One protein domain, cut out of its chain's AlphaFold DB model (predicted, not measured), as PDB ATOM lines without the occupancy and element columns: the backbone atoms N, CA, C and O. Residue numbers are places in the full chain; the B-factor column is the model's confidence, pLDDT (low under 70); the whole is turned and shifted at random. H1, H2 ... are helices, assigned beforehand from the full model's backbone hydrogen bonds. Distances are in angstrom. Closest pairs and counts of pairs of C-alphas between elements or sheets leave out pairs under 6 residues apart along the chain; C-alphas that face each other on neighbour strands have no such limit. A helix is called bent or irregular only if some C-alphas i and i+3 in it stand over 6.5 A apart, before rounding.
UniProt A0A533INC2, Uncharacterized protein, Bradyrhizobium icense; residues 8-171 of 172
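Overview. This is residues 8 to 171 of the 172 residues of an uncharacterized protein of Bradyrhizobium icense (UniProt A0A533INC2). One long helix, H1, makes the core and the longest part of the body; H2 folds back along it as a hairpin, while H5 and H6, side by side as a second hairpin, cross it at nearly right angles. After H7 a long link leads to H8, which sticks out as a free arm with residues 157 to 171. The printed part has 164 residues with eight named helices, H1 to H8 in order, and no named strand; the class is all helix. It is compact, with a radius of gyration of the C-alphas of 17.8 A and spans of 52 by 41 by 33 A.

Along the chain. Find C-alpha 8 at (182.995, 176.522, 218.488); from there H1, residues 8 to 42, runs 50.2 A to C-alpha 42 at (159.431, 140.194, 193.061). Next come H2, residues 48 to 66, 26.2 A long, and two shorter helices, H3, residues 69 to 72, and H4, residues 77 to 85. H5, residues 93 to 107, is 21.0 A long, and H6, residues 116 to 133, is 22.3 A. H6 has a kink of 63 degrees near residue 127 and is irregular, with C-alphas 129 and 132 9.5 A apart. H7 holds residues 139 to 142; H8, residues 158 to 170, runs 18.0 A to C-alpha 170 at (204.520, 158.074, 211.539).

Arrangement. Begin at H1, the hub, which touches five helices. H1 and H2 form a hairpin at a shallow tilt of 28 degrees, opposite ways; their closest C-alphas, of Ala 39 and Trp 49, are 4.8 A apart. With residues 22 to 26 alone H1 touches H5, about perpendicular at 85 degrees, closest at the C-alphas of Val 22 and Ala 103, 6.9 A. With residues 26 to 33 alone it touches H6, about perpendicular at 82 degrees, closest at those of Tyr 30 and Ile 122, 6.3 A. H5 and H6 form a hairpin at a shallow tilt of 26 degrees. H1 only just touches H3 and H4, with 3 pairs of C-alphas within 8 A each. H7 is close to H1 but not clearly touching, at 7.0 A between the C-alphas of Ala 38 and Leu 142. H8 is apart from H1. In H2, H4, H5 and H8 every O i to N i+4 pair is within hydrogen-bond range; in H1 29 of 31 are, in H6 12 of 14, and H3 and H7 are too short for such a pair.

Size, cuts and confidence. The farthest C-alphas, of Glu 45 and Ala 171, are 55.7 A apart. The printed part has no cut. The link from H7 to H8, residues 143 to 157, is long. Look for pLDDT under 70 at residue 43 and residues 68 to 74; the mean of the printed part is 88.8.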
ATOM      1  N   ARG A   8     183.439 176.649 219.882       86.44
ATOM      2  CA  ARG A   8     182.995 176.522 218.488       86.44
ATOM      3  C   ARG A   8     183.194 175.107 217.942       86.44
ATOM      4  O   ARG A   8     182.273 174.564 217.342       86.44
ATOM      5  N   ASN A   9     184.370 174.511 218.145       88.31
ATOM      6  CA  ASN A   9     184.660 173.164 217.644       88.31
ATOM      7  C   ASN A   9     183.812 172.106 218.351       88.31
ATOM      8  O   ASN A   9     183.321 171.191 217.694       88.31
ATOM      9  N   ILE A  10     183.598 172.261 219.661       88.00
ATOM     10  CA  ILE A  10     182.682 171.409 220.429       88.00
ATOM     11  C   ILE A  10     181.278 171.476 219.819       88.00
ATOM     12  O   ILE A  10     180.726 170.443 219.455       88.00
ATOM     13  N   SER A  11     180.751 172.686 219.603       87.12
ATOM     14  CA  SER A  11     179.421 172.893 219.015       87.12
ATOM     15  C   SER A  11     179.278 172.276 217.616       87.12
ATOM     16  O   SER A  11     178.292 171.595 217.337       87.12
ATOM     17  N   ILE A  12     180.276 172.446 216.741       87.62
ATOM     18  CA  ILE A  12     180.259 171.856 215.392       87.62
ATOM     19  C   ILE A  12     180.221 170.327 215.457       87.62
ATOM     20  O   ILE A  12     179.428 169.706 214.748       87.62
ATOM     21  N   VAL A  13     181.067 169.719 216.291       87.69
ATOM     22  CA  VAL A  13     181.133 168.256 216.404       87.69
ATOM     23  C   VAL A  13     179.859 167.697 217.029       87.69
ATOM     24  O   VAL A  13     179.324 166.727 216.502       87.69
ATOM     25  N   ASP A  14     179.310 168.346 218.056       86.62
ATOM     26  CA  ASP A  14     178.038 167.939 218.659       86.62
ATOM     27  C   ASP A  14     176.888 167.966 217.645       86.62
ATOM     28  O   ASP A  14     176.086 167.033 217.575       86.62
ATOM     29  N   GLN A  15     176.818 169.011 216.817       88.75
ATOM     30  CA  GLN A  15     175.808 169.127 215.765       88.75
ATOM     31  C   GLN A  15     175.996 168.068 214.674       88.75
ATOM     32  O   GLN A  15     175.016 167.485 214.211       88.75
ATOM     33  N   ALA A  16     177.239 167.776 214.288       88.44
ATOM     34  CA  ALA A  16     177.545 166.762 213.285       88.44
ATOM     35  C   ALA A  16     177.238 165.336 213.782       88.44
ATOM     36  O   ALA A  16     176.652 164.540 213.051       88.44
ATOM     37  N   GLU A  17     177.572 165.017 215.035       86.69
ATOM     38  CA  GLU A  17     177.251 163.727 215.659       86.69
ATOM     39  C   GLU A  17     175.735 163.521 215.771       86.69
ATOM     40  O   GLU A  17     175.225 162.468 215.378       86.69
ATOM     41  N   ARG A  18     175.000 164.541 216.241       89.00
ATOM     42  CA  ARG A  18     173.529 164.517 216.297       89.00
ATOM     43  C   ARG A  18     172.923 164.330 214.916       89.00
ATOM     44  O   ARG A  18     172.095 163.443 214.733       89.00
ATOM     45  N   PHE A  19     173.370 165.113 213.936       91.06
ATOM     46  CA  PHE A  19     172.880 165.012 212.568       91.06
ATOM     47  C   PHE A  19     173.112 163.618 211.984       91.06
ATOM     48  O   PHE A  19     172.175 163.017 211.465       91.06
ATOM     49  N   ALA A  20     174.325 163.070 212.091       90.12
ATOM     50  CA  ALA A  20     174.631 161.745 211.557       90.12
ATOM     51  C   ALA A  20     173.758 160.647 212.174       90.12
ATOM     52  O   ALA A  20     173.230 159.815 211.437       90.12
ATOM     53  N   ARG A  21     173.575 160.678 213.499       89.38
ATOM     54  CA  ARG A  21     172.747 159.704 214.223       89.38
ATOM     55  C   ARG A  21     171.264 159.860 213.916       89.38
ATOM     56  O   ARG A  21     170.589 158.867 213.693       89.38
ATOM     57  N   VAL A  22     170.735 161.080 213.868       91.50
ATOM     58  CA  VAL A  22     169.312 161.285 213.556       91.50
ATOM     59  C   VAL A  22     169.024 160.911 212.100       91.50
ATOM     60  O   VAL A  22     168.034 160.237 211.818       91.50
ATOM     61  N   MET A  23     169.900 161.282 211.166       93.00
ATOM     62  CA  MET A  23     169.682 161.024 209.742       93.00
ATOM     63  C   MET A  23     169.901 159.564 209.328       93.00
ATOM     64  O   MET A  23     169.355 159.158 208.301       93.00
ATOM     65  N   SER A  24     170.636 158.753 210.099       93.00
ATOM     66  CA  SER A  24     170.759 157.318 209.799       93.00
ATOM     67  C   SER A  24     169.413 156.595 209.882       93.00
ATOM     68  O   SER A  24     169.155 155.713 209.068       93.00
ATOM     69  N   GLY A  25     168.507 157.023 210.767       94.19
ATOM     70  CA  GLY A  25     167.143 156.488 210.823       94.19
ATOM     71  C   GLY A  25     166.339 156.738 209.550       94.19
ATOM     72  O   GLY A  25     165.619 155.856 209.091       94.19
ATOM     73  N   ALA A  26     166.512 157.904 208.917       95.94
ATOM     74  CA  ALA A  26     165.843 158.204 207.649       95.94
ATOM     75  C   ALA A  26     166.324 157.261 206.539       95.94
ATOM     76  O   ALA A  26     165.537 156.827 205.698       95.94
ATOM     77  N   ALA A  27     167.618 156.925 206.541       95.88
ATOM     78  CA  ALA A  27     168.179 155.956 205.610       95.88
ATOM     79  C   ALA A  27     167.667 154.533 205.881       95.88
ATOM     80  O   ALA A  27     167.345 153.824 204.929       95.88
ATOM     81  N   LEU A  28     167.552 154.124 207.148       96.75
ATOM     82  CA  LEU A  28     166.977 152.828 207.527       96.75
ATOM     83  C   LEU A  28     165.522 152.713 207.063       96.75
ATOM     84  O   LEU A  28     165.196 151.771 206.344       96.75
ATOM     85  N   LEU A  29     164.682 153.713 207.359       97.81
ATOM     86  CA  LEU A  29     163.287 153.730 206.912       97.81
ATOM     87  C   LEU A  29     163.172 153.729 205.382       97.81
ATOM     88  O   LEU A  29     162.361 152.998 204.823       97.81
ATOM     89  N   TYR A  30     164.008 154.496 204.680       97.94
ATOM     90  CA  TYR A  30     164.030 154.479 203.217       97.94
ATOM     91  C   TYR A  30     164.332 153.087 202.651       97.94
ATOM     92  O   TYR A  30     163.655 152.647 201.725       97.94
ATOM     93  N   ASN A  31     165.324 152.381 203.199       98.12
ATOM     94  CA  ASN A  31     165.647 151.040 202.718       98.12
ATOM     95  C   ASN A  31     164.596 149.999 203.124       98.12
ATOM     96  O   ASN A  31     164.322 149.113 202.322       98.12
ATOM     97  N   LEU A  32     163.954 150.150 204.290       98.31
ATOM     98  CA  LEU A  32     162.783 149.355 204.661       98.31
ATOM     99  C   LEU A  32     161.675 149.493 203.608       98.31
ATOM    100  O   LEU A  32     161.223 148.498 203.052       98.31
ATOM    101  N   MET A  33     161.306 150.728 203.259       98.25
ATOM    102  CA  MET A  33     160.265 150.991 202.257       98.25
ATOM    103  C   MET A  33     160.604 150.399 200.878       98.25
ATOM    104  O   MET A  33     159.712 149.946 200.159       98.25
ATOM    105  N   LEU A  34     161.884 150.398 200.486       97.75
ATOM    106  CA  LEU A  34     162.327 149.755 199.245       97.75
ATOM    107  C   LEU A  34     162.258 148.229 199.327       97.75
ATOM    108  O   LEU A  34     161.812 147.605 198.365       97.75
ATOM    109  N   ALA A  35     162.680 147.640 200.448       97.06
ATOM    110  CA  ALA A  35     162.627 146.200 200.672       97.06
ATOM    111  C   ALA A  35     161.184 145.685 200.621       97.06
ATOM    112  O   ALA A  35     160.913 144.723 199.912       97.06
ATOM    113  N   GLU A  36     160.250 146.383 201.270       97.25
ATOM    114  CA  GLU A  36     158.823 146.037 201.270       97.25
ATOM    115  C   GLU A  36     158.230 146.086 199.860       97.25
ATOM    116  O   GLU A  36     157.546 145.156 199.433       97.25
ATOM    117  N   ARG A  37     158.537 147.141 199.093       96.56
ATOM    118  CA  ARG A  37     158.070 147.255 197.704       96.56
ATOM    119  C   ARG A  37     158.687 146.175 196.810       96.56
ATOM    120  O   ARG A  37     157.998 145.635 195.949       96.56
ATOM    121  N   ALA A  38     159.967 145.849 197.000       95.19
ATOM    122  CA  ALA A  38     160.641 144.800 196.237       95.19
ATOM    123  C   ALA A  38     160.081 143.407 196.569       95.19
ATOM    124  O   ALA A  38     159.838 142.618 195.658       95.19
ATOM    125  N   ALA A  39     159.810 143.133 197.849       94.62
ATOM    126  CA  ALA A  39     159.174 141.900 198.298       94.62
ATOM    127  C   ALA A  39     157.782 141.732 197.674       94.62
ATOM    128  O   ALA A  39     157.502 140.681 197.108       94.62
ATOM    129  N   ALA A  40     156.969 142.794 197.662       92.94
ATOM    130  CA  ALA A  40     155.630 142.770 197.071       92.94
ATOM    131  C   ALA A  40     155.617 142.532 195.546       92.94
ATOM    132  O   ALA A  40     154.661 141.967 195.025       92.94
ATOM    133  N   LEU A  41     156.649 142.978 194.819       88.62
ATOM    134  CA  LEU A  41     156.704 142.875 193.352       88.62
ATOM    135  C   LEU A  41     157.427 141.624 192.842       88.62
ATOM    136  O   LEU A  41     157.140 141.162 191.741       88.62
ATOM    137  N   GLN A  42     158.438 141.149 193.573       77.38
ATOM    138  CA  GLN A  42     159.431 140.194 193.061       77.38
ATOM    139  C   GLN A  42     159.799 139.097 194.070       77.38
ATOM    140  O   GLN A  42     160.617 138.231 193.757       77.38
ATOM    141  N   GLY A  43     159.279 139.149 195.297       68.81
ATOM    142  CA  GLY A  43     159.650 138.221 196.356       68.81
ATOM    143  C   GLY A  43     158.811 136.951 196.333       68.81
ATOM    144  O   GLY A  43     157.605 137.007 196.534       68.81
ATOM    145  N   ALA A  44     159.461 135.793 196.197       72.56
ATOM    146  CA  ALA A  44     158.904 134.576 196.778       72.56
ATOM    147  C   ALA A  44     158.827 134.748 198.307       72.56
ATOM    148  O   ALA A  44     159.691 135.416 198.896       72.56
ATOM    149  N   GLU A  45     157.814 134.159 198.949       74.19
ATOM    150  CA  GLU A  45     157.747 134.094 200.413       74.19
ATOM    151  C   GLU A  45     159.063 133.524 200.965       74.19
ATOM    152  O   GLU A  45     159.599 132.545 200.445       74.19
ATOM    153  N   GLY A  46     159.640 134.196 201.965       76.12
ATOM    154  CA  GLY A  46     160.936 133.814 202.541       76.12
ATOM    155  C   GLY A  46     162.170 134.095 201.668       76.12
ATOM    156  O   GLY A  46     163.271 133.714 202.040       76.12
ATOM    157  N   GLY A  47     162.029 134.758 200.515       89.00
ATOM    158  CA  GLY A  47     163.169 135.158 199.681       89.00
ATOM    159  C   GLY A  47     163.954 136.360 200.229       89.00
ATOM    160  O   GLY A  47     163.491 137.078 201.115       89.00
ATOM    161  N   ARG A  48     165.106 136.658 199.609       92.62
ATOM    162  CA  ARG A  48     166.035 137.749 199.989       92.62
ATOM    163  C   ARG A  48     165.367 139.095 200.309       92.62
ATOM    164  O   ARG A  48     165.843 139.832 201.166       92.62
ATOM    165  N   TRP A  49     164.304 139.470 199.595       93.50
ATOM    166  CA  TRP A  49     163.616 140.742 199.848       93.50
ATOM    167  C   TRP A  49     162.884 140.756 201.194       93.50
ATOM    168  O   TRP A  49     162.925 141.776 201.870       93.50
ATOM    169  N   HIS A  50     162.293 139.633 201.609       93.56
ATOM    170  CA  HIS A  50     161.685 139.482 202.934       93.56
ATOM    171  C   HIS A  50     162.751 139.520 204.038       93.56
ATOM    172  O   HIS A  50     162.570 140.215 205.032       93.56
ATOM    173  N   GLU A  51     163.909 138.884 203.830       94.75
ATOM    174  CA  GLU A  51     165.044 138.983 204.764       94.75
ATOM    175  C   GLU A  51     165.511 140.438 204.945       94.75
ATOM    176  O   GLU A  51     165.781 140.877 206.061       94.75
ATOM    177  N   LEU A  52     165.563 141.214 203.855       95.69
ATOM    178  CA  LEU A  52     165.901 142.638 203.916       95.69
ATOM    179  C   LEU A  52     164.835 143.466 204.647       95.69
ATOM    180  O   LEU A  52     165.196 144.421 205.334       95.69
ATOM    181  N   VAL A  53     163.546 143.125 204.525       97.19
ATOM    182  CA  VAL A  53     162.481 143.769 205.315       97.19
ATOM    183  C   VAL A  53     162.749 143.568 206.803       97.19
ATOM    184  O   VAL A  53     162.828 144.553 207.537       97.19
ATOM    185  N   GLU A  54     162.981 142.327 207.233       96.56
ATOM    186  CA  GLU A  54     163.267 142.011 208.638       96.56
ATOM    187  C   GLU A  54     164.552 142.682 209.130       96.56
ATOM    188  O   GLU A  54     164.577 143.274 210.215       96.56
ATOM    189  N   GLN A  55     165.605 142.684 208.307       96.44
ATOM    190  CA  GLN A  55     166.862 143.357 208.621       96.44
ATOM    191  C   GLN A  55     166.653 144.859 208.857       96.44
ATOM    192  O   GLN A  55     167.158 145.411 209.836       96.44
ATOM    193  N   TYR A  56     165.921 145.543 207.972       97.62
ATOM    194  CA  TYR A  56     165.704 146.982 208.102       97.62
ATOM    195  C   TYR A  56     164.690 147.342 209.189       97.62
ATOM    196  O   TYR A  56     164.875 148.374 209.835       97.62
ATOM    197  N   ARG A  57     163.674 146.507 209.450       97.44
ATOM    198  CA  ARG A  57     162.776 146.672 210.608       97.44
ATOM    199  C   ARG A  57     163.549 146.557 211.914       97.44
ATOM    200  O   ARG A  57     163.453 147.454 212.750       97.44
ATOM    201  N   THR A  58     164.364 145.511 212.046       96.31
ATOM    202  CA  THR A  58     165.212 145.287 213.223       96.31
ATOM    203  C   THR A  58     166.183 146.444 213.414       96.31
ATOM    204  O   THR A  58     166.173 147.079 214.462       96.31
ATOM    205  N   GLY A  59     166.944 146.804 212.374       94.69
ATOM    206  CA  GLY A  59     167.911 147.899 212.453       94.69
ATOM    207  C   GLY A  59     167.269 149.257 212.751       94.69
ATOM    208  O   GLY A  59     167.851 150.062 213.475       94.69
ATOM    209  N   LEU A  60     166.061 149.527 212.238       94.56
ATOM    210  CA  LEU A  60     165.318 150.738 212.588       94.56
ATOM    211  C   LEU A  60     164.860 150.707 214.051       94.56
ATOM    212  O   LEU A  60     165.019 151.711 214.735       94.56
ATOM    213  N   GLY A  61     164.349 149.576 214.544       93.69
ATOM    214  CA  GLY A  61     163.974 149.408 215.950       93.69
ATOM    215  C   GLY A  61     165.163 149.573 216.901       93.69
ATOM    216  O   GLY A  61     165.084 150.338 217.860       93.69
ATOM    217  N   GLU A  62     166.291 148.932 216.596       92.62
ATOM    218  CA  GLU A  62     167.555 149.104 217.322       92.62
ATOM    219  C   GLU A  62     168.004 150.562 217.315       92.62
ATOM    220  O   GLU A  62     168.326 151.108 218.363       92.62
ATOM    221  N   TRP A  63     167.961 151.225 216.159       92.19
ATOM    222  CA  TRP A  63     168.291 152.642 216.049       92.19
ATOM    223  C   TRP A  63     167.347 153.531 216.874       92.19
ATOM    224  O   TRP A  63     167.817 154.474 217.506       92.19
ATOM    225  N   GLN A  64     166.041 153.245 216.916       89.62
ATOM    226  CA  GLN A  64     165.093 153.997 217.750       89.62
ATOM    227  C   GLN A  64     165.370 153.823 219.249       89.62
ATOM    228  O   GLN A  64     165.157 154.764 220.011       89.62
ATOM    229  N   ASN A  65     165.861 152.651 219.656       86.12
ATOM    230  CA  ASN A  65     166.234 152.362 221.039       86.12
ATOM    231  C   ASN A  65     167.616 152.929 221.411       86.12
ATOM    232  O   ASN A  65     167.809 153.379 222.539       86.12
ATOM    233  N   ASP A  66     168.576 152.901 220.480       81.25
ATOM    234  CA  ASP A  66     169.961 153.336 220.700       81.25
ATOM    235  C   ASP A  66     170.144 154.843 220.543       81.25
ATOM    236  O   ASP A  66     170.965 155.420 221.251       81.25
ATOM    237  N   VAL A  67     169.395 155.513 219.653       71.94
ATOM    238  CA  VAL A  67     169.381 156.979 219.626       71.94
ATOM    239  C   VAL A  67     168.779 157.431 220.948       71.94
ATOM    240  O   VAL A  67     167.565 157.329 221.131       71.94
ATOM    241  N   PRO A  68     169.589 157.959 221.883       61.06
ATOM    242  CA  PRO A  68     169.074 158.381 223.161       61.06
ATOM    243  C   PRO A  68     167.998 159.420 222.900       61.06
ATOM    244  O   PRO A  68     168.218 160.364 222.127       61.06
ATOM    245  N   ALA A  69     166.873 159.313 223.603       57.31
ATOM    246  CA  ALA A  69     165.893 160.387 223.646       57.31
ATOM    247  C   ALA A  69     166.581 161.737 223.937       57.31
ATOM    248  O   ALA A  69     166.155 162.746 223.404       57.31
ATOM    249  N   SER A  70     167.706 161.763 224.667       59.47
ATOM    250  CA  SER A  70     168.528 162.957 224.926       59.47
ATOM    251  C   SER A  70     169.313 163.528 223.729       59.47
ATOM    252  O   SER A  70     169.664 164.706 223.763       59.47
ATOM    253  N   LEU A  71     169.600 162.756 222.670       65.94
ATOM    254  CA  LEU A  71     170.259 163.264 221.453       65.94
ATOM    255  C   LEU A  71     169.268 163.988 220.533       65.94
ATOM    256  O   LEU A  71     169.627 164.998 219.925       65.94
ATOM    257  N   ALA A  72     168.033 163.483 220.448       63.50
ATOM    258  CA  ALA A  72     166.948 164.110 219.696       63.50
ATOM    259  C   ALA A  72     166.221 165.193 220.516       63.50
ATOM    260  O   ALA A  72     165.843 166.231 219.964       63.50
ATOM    261  N   SER A  73     166.049 164.980 221.824       64.88
ATOM    262  CA  SER A  73     165.396 165.915 222.746       64.88
ATOM    263  C   SER A  73     166.205 167.196 222.878       64.88
ATOM    264  O   SER A  73     167.420 167.188 223.076       64.88
ATOM    265  N   GLY A  74     165.521 168.326 222.705       66.06
ATOM    266  CA  GLY A  74     166.150 169.644 222.731       66.06
ATOM    267  C   GLY A  74     167.165 169.873 221.606       66.06
ATOM    268  O   GLY A  74     167.943 170.826 221.685       66.06
ATOM    269  N   TRP A  75     167.205 169.032 220.561       81.31
ATOM    270  CA  TRP A  75     168.067 169.301 219.415       81.31
ATOM    271  C   TRP A  75     167.567 170.529 218.650       81.31
ATOM    272  O   TRP A  75     166.597 170.479 217.896       81.31
ATOM    273  N   SER A  76     168.254 171.652 218.862       78.12
ATOM    274  CA  SER A  76     167.993 172.894 218.147       78.12
ATOM    275  C   SER A  76     168.628 172.858 216.758       78.12
ATOM    276  O   SER A  76     169.835 173.075 216.595       78.12
ATOM    277  N   LEU A  77     167.791 172.636 215.744       84.50
ATOM    278  CA  LEU A  77     168.172 172.774 214.338       84.50
ATOM    279  C   LEU A  77     168.524 174.218 213.965       84.50
ATOM    280  O   LEU A  77     169.313 174.431 213.051       84.50
ATOM    281  N   ALA A  78     168.026 175.213 214.705       83.88
ATOM    282  CA  ALA A  78     168.444 176.601 214.522       83.88
ATOM    283  C   ALA A  78     169.958 176.770 214.744       83.88
ATOM    284  O   ALA A  78     170.622 177.473 213.983       83.88
ATOM    285  N   GLY A  79     170.521 176.064 215.735       83.94
ATOM    286  CA  GLY A  79     171.967 176.027 215.966       83.94
ATOM    287  C   GLY A  79     172.734 175.392 214.802       83.94
ATOM    288  O   GLY A  79     173.747 175.941 214.367       83.94
ATOM    289  N   LEU A  80     172.224 174.288 214.246       87.19
ATOM    290  CA  LEU A  80     172.794 173.657 213.049       87.19
ATOM    291  C   LEU A  80     172.804 174.632 211.864       87.19
ATOM    292  O   LEU A  80     173.844 174.837 211.236       87.19
ATOM    293  N   TRP A  81     171.665 175.262 211.574       89.38
ATOM    294  CA  TRP A  81     171.532 176.157 210.427       89.38
ATOM    295  C   TRP A  81     172.408 177.399 210.558       89.38
ATOM    296  O   TRP A  81     173.095 177.745 209.595       89.38
ATOM    297  N   SER A  82     172.489 177.985 211.757       86.69
ATOM    298  CA  SER A  82     173.390 179.105 212.057       86.69
ATOM    299  C   SER A  82     174.863 178.764 211.798       86.69
ATOM    300  O   SER A  82     175.599 179.579 211.242       86.69
ATOM    301  N   LEU A  83     175.307 177.550 212.142       84.75
ATOM    302  CA  LEU A  83     176.673 177.113 211.839       84.75
ATOM    303  C   LEU A  83     176.888 176.934 210.333       84.75
ATOM    304  O   LEU A  83     177.911 177.366 209.804       84.75
ATOM    305  N   THR A  84     175.931 176.331 209.622       83.81
ATOM    306  CA  THR A  84     176.071 176.103 208.174       83.81
ATOM    307  C   THR A  84     176.040 177.396 207.359       83.81
ATOM    308  O   THR A  84     176.762 177.501 206.367       83.81
ATOM    309  N   SER A  85     175.287 178.413 207.795       83.81
ATOM    310  CA  SER A  85     175.206 179.709 207.111       83.81
ATOM    311  C   SER A  85     176.491 180.531 207.197       83.81
ATOM    312  O   SER A  85     176.666 181.465 206.423       83.81
ATOM    313  N   GLN A  86     177.395 180.194 208.123       83.62
ATOM    314  CA  GLN A  86     178.720 180.814 208.232       83.62
ATOM    315  C   GLN A  86     179.726 180.251 207.218       83.62
ATOM    316  O   GLN A  86     180.876 180.688 207.182       83.62
ATOM    317  N   THR A  87     179.329 179.256 206.421       81.44
ATOM    318  CA  THR A  87     180.172 178.668 205.377       81.44
ATOM    319  C   THR A  87     179.810 179.230 204.004       81.44
ATOM    320  O   THR A  87     178.720 179.757 203.792       81.44
ATOM    321  N   ILE A  88     180.716 179.078 203.035       80.56
ATOM    322  CA  ILE A  88     180.473 179.488 201.641       80.56
ATOM    323  C   ILE A  88     179.370 178.662 200.954       80.56
ATOM    324  O   ILE A  88     178.864 179.051 199.903       80.56
ATOM    325  N   HIS A  89     178.993 177.516 201.526       79.75
ATOM    326  CA  HIS A  89     178.003 176.613 200.959       79.75
ATOM    327  C   HIS A  89     176.647 176.816 201.629       79.75
ATOM    328  O   HIS A  89     176.505 176.698 202.844       79.75
ATOM    329  N   ARG A  90     175.621 177.076 200.816       81.88
ATOM    330  CA  ARG A  90     174.244 177.196 201.298       81.88
ATOM    331  C   ARG A  90     173.541 175.849 201.247       81.88
ATOM    332  O   ARG A  90     173.543 175.175 200.217       81.88
ATOM    333  N   VAL A  91     172.896 175.485 202.349       87.44
ATOM    334  CA  VAL A  91     171.995 174.331 202.388       87.44
ATOM    335  C   VAL A  91     170.699 174.711 201.677       87.44
ATOM    336  O   VAL A  91     170.102 175.745 201.971       87.44
ATOM    337  N   ALA A  92     170.261 173.889 200.725       90.06
ATOM    338  CA  ALA A  92     169.013 174.135 200.010       90.06
ATOM    339  C   ALA A  92     167.810 174.109 200.981       90.06
ATOM    340  O   ALA A  92     167.759 173.201 201.821       90.06
ATOM    341  N   PRO A  93     166.818 175.016 200.845       90.75
ATOM    342  CA  PRO A  93     165.625 175.051 201.702       90.75
ATOM    343  C   PRO A  93     164.938 173.694 201.836       90.75
ATOM    344  O   PRO A  93     164.674 173.218 202.931       90.75
ATOM    345  N   GLN A  94     164.824 172.975 200.724       91.44
ATOM    346  CA  GLN A  94     164.219 171.651 200.660       91.44
ATOM    347  C   GLN A  94     164.928 170.605 201.531       91.44
ATOM    348  O   GLN A  94     164.296 169.651 201.993       91.44
ATOM    349  N   THR A  95     166.245 170.737 201.707       92.12
ATOM    350  CA  THR A  95     167.030 169.878 202.598       92.12
ATOM    351  C   THR A  95     166.806 170.280 204.053       92.12
ATOM    352  O   THR A  95     166.638 169.391 204.884       92.12
ATOM    353  N   MET A  96     166.740 171.582 204.352       92.94
ATOM    354  CA  MET A  96     166.424 172.080 205.697       92.94
ATOM    355  C   MET A  96     165.031 171.623 206.146       92.94
ATOM    356  O   MET A  96     164.901 171.088 207.246       92.94
ATOM    357  N   ASP A  97     164.023 171.718 205.273       93.50
ATOM    358  CA  ASP A  97     162.655 171.259 205.547       93.50
ATOM    359  C   ASP A  97     162.610 169.758 205.835       93.50
ATOM    360  O   ASP A  97     161.967 169.312 206.781       93.50
ATOM    361  N   PHE A  98     163.326 168.964 205.031       96.19
ATOM    362  CA  PHE A  98     163.375 167.515 205.205       96.19
ATOM    363  C   PHE A  98     164.010 167.123 206.542       96.19
ATOM    364  O   PHE A  98     163.447 166.307 207.265       96.19
ATOM    365  N   VAL A  99     165.155 167.720 206.882       94.50
ATOM    366  CA  VAL A  99     165.848 167.458 208.152       94.50
ATOM    367  C   VAL A  99     164.987 167.909 209.333       94.50
ATOM    368  O   VAL A  99     164.904 167.197 210.329       94.50
ATOM    369  N   THR A 100     164.302 169.047 209.200       92.88
ATOM    370  CA  THR A 100     163.405 169.584 210.233       92.88
ATOM    371  C   THR A 100     162.196 168.692 210.465       92.88
ATOM    372  O   THR A 100     161.936 168.302 211.602       92.88
ATOM    373  N   GLY A 101     161.499 168.303 209.396       94.75
ATOM    374  CA  GLY A 101     160.378 167.374 209.483       94.75
ATOM    375  C   GLY A 101     160.806 166.025 210.053       94.75
ATOM    376  O   GLY A 101     160.150 165.505 210.947       94.75
ATOM    377  N   TRP A 102     161.942 165.486 209.602       95.12
ATOM    378  CA  TRP A 102     162.446 164.207 210.100       95.12
ATOM    379  C   TRP A 102     162.767 164.275 211.595       95.12
ATOM    380  O   TRP A 102     162.273 163.451 212.358       95.12
ATOM    381  N   ALA A 103     163.519 165.285 212.040       92.00
ATOM    382  CA  ALA A 103     163.854 165.455 213.451       92.00
ATOM    383  C   ALA A 103     162.604 165.572 214.340       92.00
ATOM    384  O   ALA A 103     162.554 164.943 215.395       92.00
ATOM    385  N   ALA A 104     161.581 166.310 213.896       91.31
ATOM    386  CA  ALA A 104     160.313 166.417 214.616       91.31
ATOM    387  C   ALA A 104     159.603 165.058 214.740       91.31
ATOM    388  O   ALA A 104     159.089 164.718 215.805       91.31
ATOM    389  N   LEU A 105     159.614 164.244 213.678       92.81
ATOM    390  CA  LEU A 105     159.025 162.905 213.717       92.81
ATOM    391  C   LEU A 105     159.756 161.988 214.705       92.81
ATOM    392  O   LEU A 105     159.082 161.263 215.436       92.81
ATOM    393  N   VAL A 106     161.091 162.058 214.751       91.12
ATOM    394  CA  VAL A 106     161.934 161.309 215.703       91.12
ATOM    395  C   VAL A 106     161.675 161.746 217.144       91.12
ATOM    396  O   VAL A 106     161.549 160.905 218.029       91.12
ATOM    397  N   GLN A 107     161.531 163.051 217.389       87.75
ATOM    398  CA  GLN A 107     161.281 163.609 218.724       87.75
ATOM    399  C   GLN A 107     159.951 163.167 219.347       87.75
ATOM    400  O   GLN A 107     159.824 163.209 220.568       87.75
ATOM    401  N   ARG A 108     158.978 162.701 218.550       88.81
ATOM    402  CA  ARG A 108     157.734 162.114 219.083       88.81
ATOM    403  C   ARG A 108     157.966 160.803 219.841       88.81
ATOM    404  O   ARG A 108     157.092 160.403 220.600       88.81
ATOM    405  N   GLY A 109     159.090 160.116 219.607       86.50
ATOM    406  CA  GLY A 109     159.409 158.843 220.264       86.50
ATOM    407  C   GLY A 109     158.481 157.680 219.888       86.50
ATOM    408  O   GLY A 109     158.443 156.678 220.591       86.50
ATOM    409  N   GLN A 110     157.714 157.809 218.802       89.06
ATOM    410  CA  GLN A 110     156.808 156.765 218.315       89.06
ATOM    411  C   GLN A 110     157.523 155.833 217.322       89.06
ATOM    412  O   GLN A 110     158.455 156.282 216.648       89.06
ATOM    413  N   PRO A 111     157.106 154.560 217.183       92.12
ATOM    414  CA  PRO A 111     157.640 153.655 216.163       92.12
ATOM    415  C   PRO A 111     157.528 154.260 214.756       92.12
ATOM    416  O   PRO A 111     156.460 154.718 214.365       92.12
ATOM    417  N   LEU A 112     158.630 154.275 213.999       94.69
ATOM    418  CA  LEU A 112     158.697 154.973 212.705       94.69
ATOM    419  C   LEU A 112     158.528 154.050 211.492       94.69
ATOM    420  O   LEU A 112     158.267 154.549 210.401       94.69
ATOM    421  N   ALA A 113     158.672 152.730 211.669       96.31
ATOM    422  CA  ALA A 113     158.623 151.745 210.582       96.31
ATOM    423  C   ALA A 113     157.330 151.845 209.751       96.31
ATOM    424  O   ALA A 113     157.366 151.861 208.517       96.31
ATOM    425  N   ASP A 114     156.209 151.987 210.457       96.50
ATOM    426  CA  ASP A 114     154.859 151.998 209.894       96.50
ATOM    427  C   ASP A 114     154.164 153.362 210.053       96.50
ATOM    428  O   ASP A 114     152.986 153.501 209.732       96.50
ATOM    429  N   ASP A 115     154.884 154.395 210.511       97.56
ATOM    430  CA  ASP A 115     154.324 155.739 210.672       97.56
ATOM    431  C   ASP A 115     154.029 156.372 209.293       97.56
ATOM    432  O   ASP A 115     154.960 156.613 208.508       97.56
ATOM    433  N   PRO A 116     152.759 156.706 208.986       97.88
ATOM    434  CA  PRO A 116     152.394 157.254 207.683       97.88
ATOM    435  C   PRO A 116     153.091 158.579 207.356       97.88
ATOM    436  O   PRO A 116     153.502 158.791 206.216       97.88
ATOM    437  N   ALA A 117     153.268 159.465 208.340       98.12
ATOM    438  CA  ALA A 117     153.906 160.764 208.145       98.12
ATOM    439  C   ALA A 117     155.411 160.619 207.880       98.12
ATOM    440  O   ALA A 117     155.966 161.342 207.048       98.12
ATOM    441  N   ALA A 118     156.069 159.663 208.539       97.81
ATOM    442  CA  ALA A 118     157.475 159.356 208.291       97.81
ATOM    443  C   ALA A 118     157.700 158.782 206.891       97.81
ATOM    444  O   ALA A 118     158.578 159.246 206.157       97.81
ATOM    445  N   ARG A 119     156.860 157.829 206.486       98.50
ATOM    446  CA  ARG A 119     156.932 157.207 205.159       98.50
ATOM    447  C   ARG A 119     156.630 158.213 204.047       98.50
ATOM    448  O   ARG A 119     157.371 158.283 203.067       98.50
ATOM    449  N   ASP A 120     155.615 159.058 204.222       98.38
ATOM    450  CA  ASP A 120     155.283 160.134 203.281       98.38
ATOM    451  C   ASP A 120     156.413 161.178 203.170       98.38
ATOM    452  O   ASP A 120     156.773 161.617 202.075       98.38
ATOM    453  N   LEU A 121     157.066 161.534 204.284       98.44
ATOM    454  CA  LEU A 121     158.226 162.428 204.259       98.44
ATOM    455  C   LEU A 121     159.383 161.860 203.415       98.44
ATOM    456  O   LEU A 121     159.960 162.591 202.601       98.44
ATOM    457  N   ILE A 122     159.708 160.573 203.576       98.00
ATOM    458  CA  ILE A 122     160.745 159.890 202.787       98.00
ATOM    459  C   ILE A 122     160.352 159.814 201.308       98.00
ATOM    460  O   ILE A 122     161.164 160.150 200.438       98.00
ATOM    461  N   LEU A 123     159.102 159.444 201.018       97.81
ATOM    462  CA  LEU A 123     158.574 159.368 199.659       97.81
ATOM    463  C   LEU A 123     158.687 160.716 198.939       97.81
ATOM    464  O   LEU A 123     159.299 160.793 197.873       97.81
ATOM    465  N   ARG A 124     158.171 161.797 199.542       97.00
ATOM    466  CA  ARG A 124     158.257 163.160 198.986       97.00
ATOM    467  C   ARG A 124     159.696 163.614 198.785       97.00
ATOM    468  O   ARG A 124     160.006 164.311 197.817       97.00
ATOM    469  N   ARG A 125     160.599 163.242 199.698       96.25
ATOM    470  CA  ARG A 125     162.016 163.582 199.567       96.25
ATOM    471  C   ARG A 125     162.631 162.913 198.344       96.25
ATOM    472  O   ARG A 125     163.335 163.597 197.594       96.25
ATOM    473  N   GLU A 126     162.388 161.619 198.145       96.31
ATOM    474  CA  GLU A 126     162.943 160.890 197.007       96.31
ATOM    475  C   GLU A 126     162.357 161.377 195.681       96.31
ATOM    476  O   GLU A 126     163.122 161.689 194.763       96.31
ATOM    477  N   THR A 127     161.029 161.479 195.580       94.94
ATOM    478  CA  THR A 127     160.344 161.898 194.348       94.94
ATOM    479  C   THR A 127     160.778 163.289 193.915       94.94
ATOM    480  O   THR A 127     161.095 163.496 192.749       94.94
ATOM    481  N   ARG A 128     160.929 164.231 194.848       92.62
ATOM    482  CA  ARG A 128     161.429 165.575 194.536       92.62
ATOM    483  C   ARG A 128     162.881 165.589 194.048       92.62
ATOM    484  O   ARG A 128     163.229 166.412 193.211       92.62
ATOM    485  N   LEU A 129     163.745 164.722 194.583       91.75
ATOM    486  CA  LEU A 129     165.162 164.676 194.197       91.75
ATOM    487  C   LEU A 129     165.410 163.952 192.877       91.75
ATOM    488  O   LEU A 129     166.303 164.331 192.124       91.75
ATOM    489  N   LYS A 130     164.695 162.852 192.652       89.19
ATOM    490  CA  LYS A 130     164.982 161.918 191.561       89.19
ATOM    491  C   LYS A 130     163.919 161.935 190.468       89.19
ATOM    492  O   LYS A 130     164.173 161.393 189.391       89.19
ATOM    493  N   GLY A 131     162.754 162.529 190.729       92.38
ATOM    494  CA  GLY A 131     161.630 162.590 189.803       92.38
ATOM    495  C   GLY A 131     161.297 161.198 189.254       92.38
ATOM    496  O   GLY A 131     161.145 160.259 190.040       92.38
ATOM    497  N   PRO A 132     161.291 161.015 187.921       90.56
ATOM    498  CA  PRO A 132     161.036 159.719 187.289       90.56
ATOM    499  C   PRO A 132     161.983 158.587 187.715       90.56
ATOM    500  O   PRO A 132     161.663 157.423 187.505       90.56
ATOM    501  N   LYS A 133     163.153 158.890 188.295       92.31
ATOM    502  CA  LYS A 133     164.145 157.899 188.754       92.31
ATOM    503  C   LYS A 133     163.971 157.505 190.231       92.31
ATOM    504  O   LYS A 133     164.839 156.817 190.775       92.31
ATOM    505  N   ALA A 134     162.917 157.973 190.906       94.88
ATOM    506  CA  ALA A 134     162.628 157.614 192.293       94.88
ATOM    507  C   ALA A 134     162.230 156.136 192.402       94.88
ATOM    508  O   ALA A 134     161.320 155.678 191.719       94.88
ATOM    509  N   ARG A 135     162.924 155.377 193.253       95.81
ATOM    510  CA  ARG A 135     162.740 153.923 193.360       95.81
ATOM    511  C   ARG A 135     161.454 153.551 194.085       95.81
ATOM    512  O   ARG A 135     160.868 152.527 193.769       95.81
ATOM    513  N   LEU A 136     160.988 154.400 194.999       96.25
ATOM    514  CA  LEU A 136     159.720 154.193 195.693       96.25
ATOM    515  C   LEU A 136     158.496 154.328 194.783       96.25
ATOM    516  O   LEU A 136     157.413 153.922 195.193       96.25
ATOM    517  N   THR A 137     158.644 154.879 193.573       95.44
ATOM    518  CA  THR A 137     157.539 155.086 192.621       95.44
ATOM    519  C   THR A 137     157.799 154.515 191.227       95.44
ATOM    520  O   THR A 137     156.923 154.604 190.376       95.44
ATOM    521  N   ASN A 138     158.985 153.963 190.956       95.56
ATOM    522  CA  ASN A 138     159.353 153.425 189.647       95.56
ATOM    523  C   ASN A 138     159.928 152.013 189.788       95.56
ATOM    524  O   ASN A 138     161.055 151.835 190.258       95.56
ATOM    525  N   ASP A 139     159.183 151.026 189.293       94.56
ATOM    526  CA  ASP A 139     159.530 149.608 189.414       94.56
ATOM    527  C   ASP A 139     160.808 149.247 188.647       94.56
ATOM    528  O   ASP A 139     161.633 148.484 189.143       94.56
ATOM    529  N   ALA A 140     161.063 149.864 187.490       92.62
ATOM    530  CA  ALA A 140     162.308 149.659 186.744       92.62
ATOM    531  C   ALA A 140     163.527 150.299 187.439       92.62
ATOM    532  O   ALA A 140     164.672 149.879 187.247       92.62
ATOM    533  N   ALA A 141     163.327 151.359 188.225       93.69
ATOM    534  CA  ALA A 141     164.378 151.917 189.074       93.69
ATOM    535  C   ALA A 141     164.617 151.042 190.315       93.69
ATOM    536  O   ALA A 141     165.770 150.877 190.724       93.69
ATOM    537  N   LEU A 142     163.552 150.468 190.879       95.12
ATOM    538  CA  LEU A 142     163.612 149.539 192.003       95.12
ATOM    539  C   LEU A 142     164.275 148.210 191.626       95.12
ATOM    540  O   LEU A 142     165.129 147.749 192.367       95.12
ATOM    541  N   ALA A 143     163.992 147.648 190.448       91.38
ATOM    542  CA  ALA A 143     164.606 146.400 189.977       91.38
ATOM    543  C   ALA A 143     166.146 146.464 189.882       91.38
ATOM    544  O   ALA A 143     166.823 145.443 189.893       91.38
ATOM    545  N   ARG A 144     166.717 147.674 189.803       91.62
ATOM    546  CA  ARG A 144     168.170 147.924 189.788       91.62
ATOM    547  C   ARG A 144     168.760 148.188 191.176       91.62
ATOM    548  O   ARG A 144     169.938 148.525 191.294       91.62
ATOM    549  N   TRP A 145     167.954 148.134 192.231       94.31
ATOM    550  CA  TRP A 145     168.403 148.364 193.597       94.31
ATOM    551  C   TRP A 145     169.024 147.092 194.181       94.31
ATOM    552  O   TRP A 145     168.385 146.054 194.258       94.31
ATOM    553  N   GLY A 146     170.280 147.181 194.622       90.50
ATOM    554  CA  GLY A 146     171.047 146.037 195.134       90.50
ATOM    555  C   GLY A 146     170.784 145.664 196.599       90.50
ATOM    556  O   GLY A 146     171.574 144.919 197.172       90.50
ATOM    557  N   GLY A 147     169.732 146.203 197.219       91.12
ATOM    558  CA  GLY A 147     169.357 145.912 198.607       91.12
ATOM    559  C   GLY A 147     169.870 146.895 199.659       91.12
ATOM    560  O   GLY A 147     169.492 146.757 200.808       91.12
ATOM    561  N   ALA A 148     170.682 147.897 199.294       91.06
ATOM    562  CA  ALA A 148     171.087 148.973 200.202       91.06
ATOM    563  C   ALA A 148     171.299 150.307 199.466       91.06
ATOM    564  O   ALA A 148     171.725 150.365 198.309       91.06
ATOM    565  N   SER A 149     170.981 151.423 200.117       87.94
ATOM    566  CA  SER A 149     171.179 152.778 199.594       87.94
ATOM    567  C   SER A 149     171.328 153.784 200.726       87.94
ATOM    568  O   SER A 149     170.383 154.036 201.465       87.94
ATOM    569  N   GLY A 150     172.515 154.383 200.858       81.31
ATOM    570  CA  GLY A 150     172.767 155.413 201.872       81.31
ATOM    571  C   GLY A 150     172.651 154.928 203.322       81.31
ATOM    572  O   GLY A 150     172.548 155.758 204.210       81.31
ATOM    573  N   ALA A 151     172.666 153.611 203.559       72.69
ATOM    574  CA  ALA A 151     172.491 153.012 204.885       72.69
ATOM    575  C   ALA A 151     173.696 153.221 205.825       72.69
ATOM    576  O   ALA A 151     173.580 153.036 207.031       72.69
ATOM    577  N   ALA A 152     174.856 153.615 205.291       76.19
ATOM    578  CA  ALA A 152     176.015 153.940 206.109       76.19
ATOM    579  C   ALA A 152     175.826 155.298 206.802       76.19
ATOM    580  O   ALA A 152     175.502 156.296 206.153       76.19
ATOM    581  N   MET A 153     176.095 155.345 208.108       79.06
ATOM    582  CA  MET A 153     176.114 156.594 208.866       79.06
ATOM    583  C   MET A 153     177.116 157.587 208.258       79.06
ATOM    584  O   MET A 153     178.201 157.221 207.795       79.06
ATOM    585  N   ILE A 154     176.764 158.873 208.287       81.12
ATOM    586  CA  ILE A 154     177.620 159.942 207.776       81.12
ATOM    587  C   ILE A 154     178.858 160.060 208.671       81.12
ATOM    588  O   ILE A 154     178.798 160.574 209.781       81.12
ATOM    589  N   GLY A 155     180.001 159.595 208.170       77.69
ATOM    590  CA  GLY A 155     181.273 159.634 208.894       77.69
ATOM    591  C   GLY A 155     182.131 160.873 208.627       77.69
ATOM    592  O   GLY A 155     183.290 160.871 209.028       77.69
ATOM    593  N   TYR A 156     181.626 161.863 207.871       80.62
ATOM    594  CA  TYR A 156     182.297 163.126 207.484       80.62
ATOM    595  C   TYR A 156     183.770 162.981 207.061       80.62
ATOM    596  O   TYR A 156     184.580 163.890 207.215       80.62
ATOM    597  N   ARG A 157     184.129 161.806 206.524       79.94
ATOM    598  CA  ARG A 157     185.504 161.405 206.192       79.94
ATOM    599  C   ARG A 157     186.490 161.449 207.375       79.94
ATOM    600  O   ARG A 157     187.691 161.343 207.140       79.94
ATOM    601  N   TRP A 158     186.038 161.499 208.630       84.19
ATOM    602  CA  TRP A 158     186.922 161.425 209.803       84.19
ATOM    603  C   TRP A 158     187.855 160.212 209.807       84.19
ATOM    604  O   TRP A 158     189.018 160.393 210.163       84.19
ATOM    605  N   PRO A 159     187.439 159.003 209.373       80.38
ATOM    606  CA  PRO A 159     188.369 157.881 209.268       80.38
ATOM    607  C   PRO A 159     189.545 158.168 208.325       80.38
ATOM    608  O   PRO A 159     190.675 157.797 208.629       80.38
ATOM    609  N   VAL A 160     189.290 158.877 207.219       81.44
ATOM    610  CA  VAL A 160     190.306 159.266 206.229       81.44
ATOM    611  C   VAL A 160     191.250 160.310 206.820       81.44
ATOM    612  O   VAL A 160     192.460 160.118 206.793       81.44
ATOM    613  N   VAL A 161     190.708 161.365 207.438       83.06
ATOM    614  CA  VAL A 161     191.514 162.406 208.102       83.06
ATOM    615  C   VAL A 161     192.375 161.803 209.213       83.06
ATOM    616  O   VAL A 161     193.568 162.072 209.291       83.06
ATOM    617  N   ARG A 162     191.802 160.920 210.039       83.56
ATOM    618  CA  ARG A 162     192.531 160.224 211.108       83.56
ATOM    619  C   ARG A 162     193.643 159.327 210.557       83.56
ATOM    620  O   ARG A 162     194.638 159.140 211.253       83.56
ATOM    621  N   ARG A 163     193.468 158.745 209.363       86.00
ATOM    622  CA  ARG A 163     194.520 157.986 208.676       86.00
ATOM    623  C   ARG A 163     195.643 158.919 208.238       86.00
ATOM    624  O   ARG A 163     196.758 158.719 208.682       86.00
ATOM    625  N   HIS A 164     195.331 159.991 207.513       87.25
ATOM    626  CA  HIS A 164     196.336 160.957 207.058       87.25
ATOM    627  C   HIS A 164     197.139 161.586 208.200       87.25
ATOM    628  O   HIS A 164     198.354 161.695 208.104       87.25
ATOM    629  N   LEU A 165     196.489 161.951 209.309       87.06
ATOM    630  CA  LEU A 165     197.193 162.476 210.483       87.06
ATOM    631  C   LEU A 165     198.125 161.438 211.120       87.06
ATOM    632  O   LEU A 165     199.196 161.797 211.596       87.06
ATOM    633  N   ARG A 166     197.732 160.157 211.123       88.69
ATOM    634  CA  ARG A 166     198.607 159.065 211.570       88.69
ATOM    635  C   ARG A 166     199.769 158.848 210.611       88.69
ATOM    636  O   ARG A 166     200.881 158.674 211.083       88.69
ATOM    637  N   ASP A 167     199.522 158.901 209.306       89.69
ATOM    638  CA  ASP A 167     200.565 158.762 208.290       89.69
ATOM    639  C   ASP A 167     201.622 159.870 208.454       89.69
ATOM    640  O   ASP A 167     202.807 159.572 208.467       89.69
ATOM    641  N   LEU A 168     201.208 161.125 208.684       90.12
ATOM    642  CA  LEU A 168     202.125 162.240 208.968       90.12
ATOM    643  C   LEU A 168     202.884 162.071 210.290       90.12
ATOM    644  O   LEU A 168     204.069 162.370 210.350       90.12
ATOM    645  N   ALA A 169     202.218 161.602 211.348       88.88
ATOM    646  CA  ALA A 169     202.863 161.376 212.643       88.88
ATOM    647  C   ALA A 169     203.875 160.216 212.612       88.88
ATOM    648  O   ALA A 169     204.813 160.206 213.403       88.88
ATOM    649  N   ASN A 170     203.669 159.249 211.714       88.81
ATOM    650  CA  ASN A 170     204.520 158.074 211.539       88.81
ATOM    651  C   ASN A 170     205.551 158.235 210.410       88.81
ATOM    652  O   ASN A 170     206.373 157.341 210.222       88.81
ATOM    653  N   ALA A 171     205.498 159.331 209.647       76.19
ATOM    654  CA  ALA A 171     206.515 159.702 208.673       76.19
ATOM    655  C   ALA A 171     207.721 160.292 209.418       76.19
ATOM    656  O   ALA A 171     207.942 161.504 209.416       76.19
TER     657      ALA A 171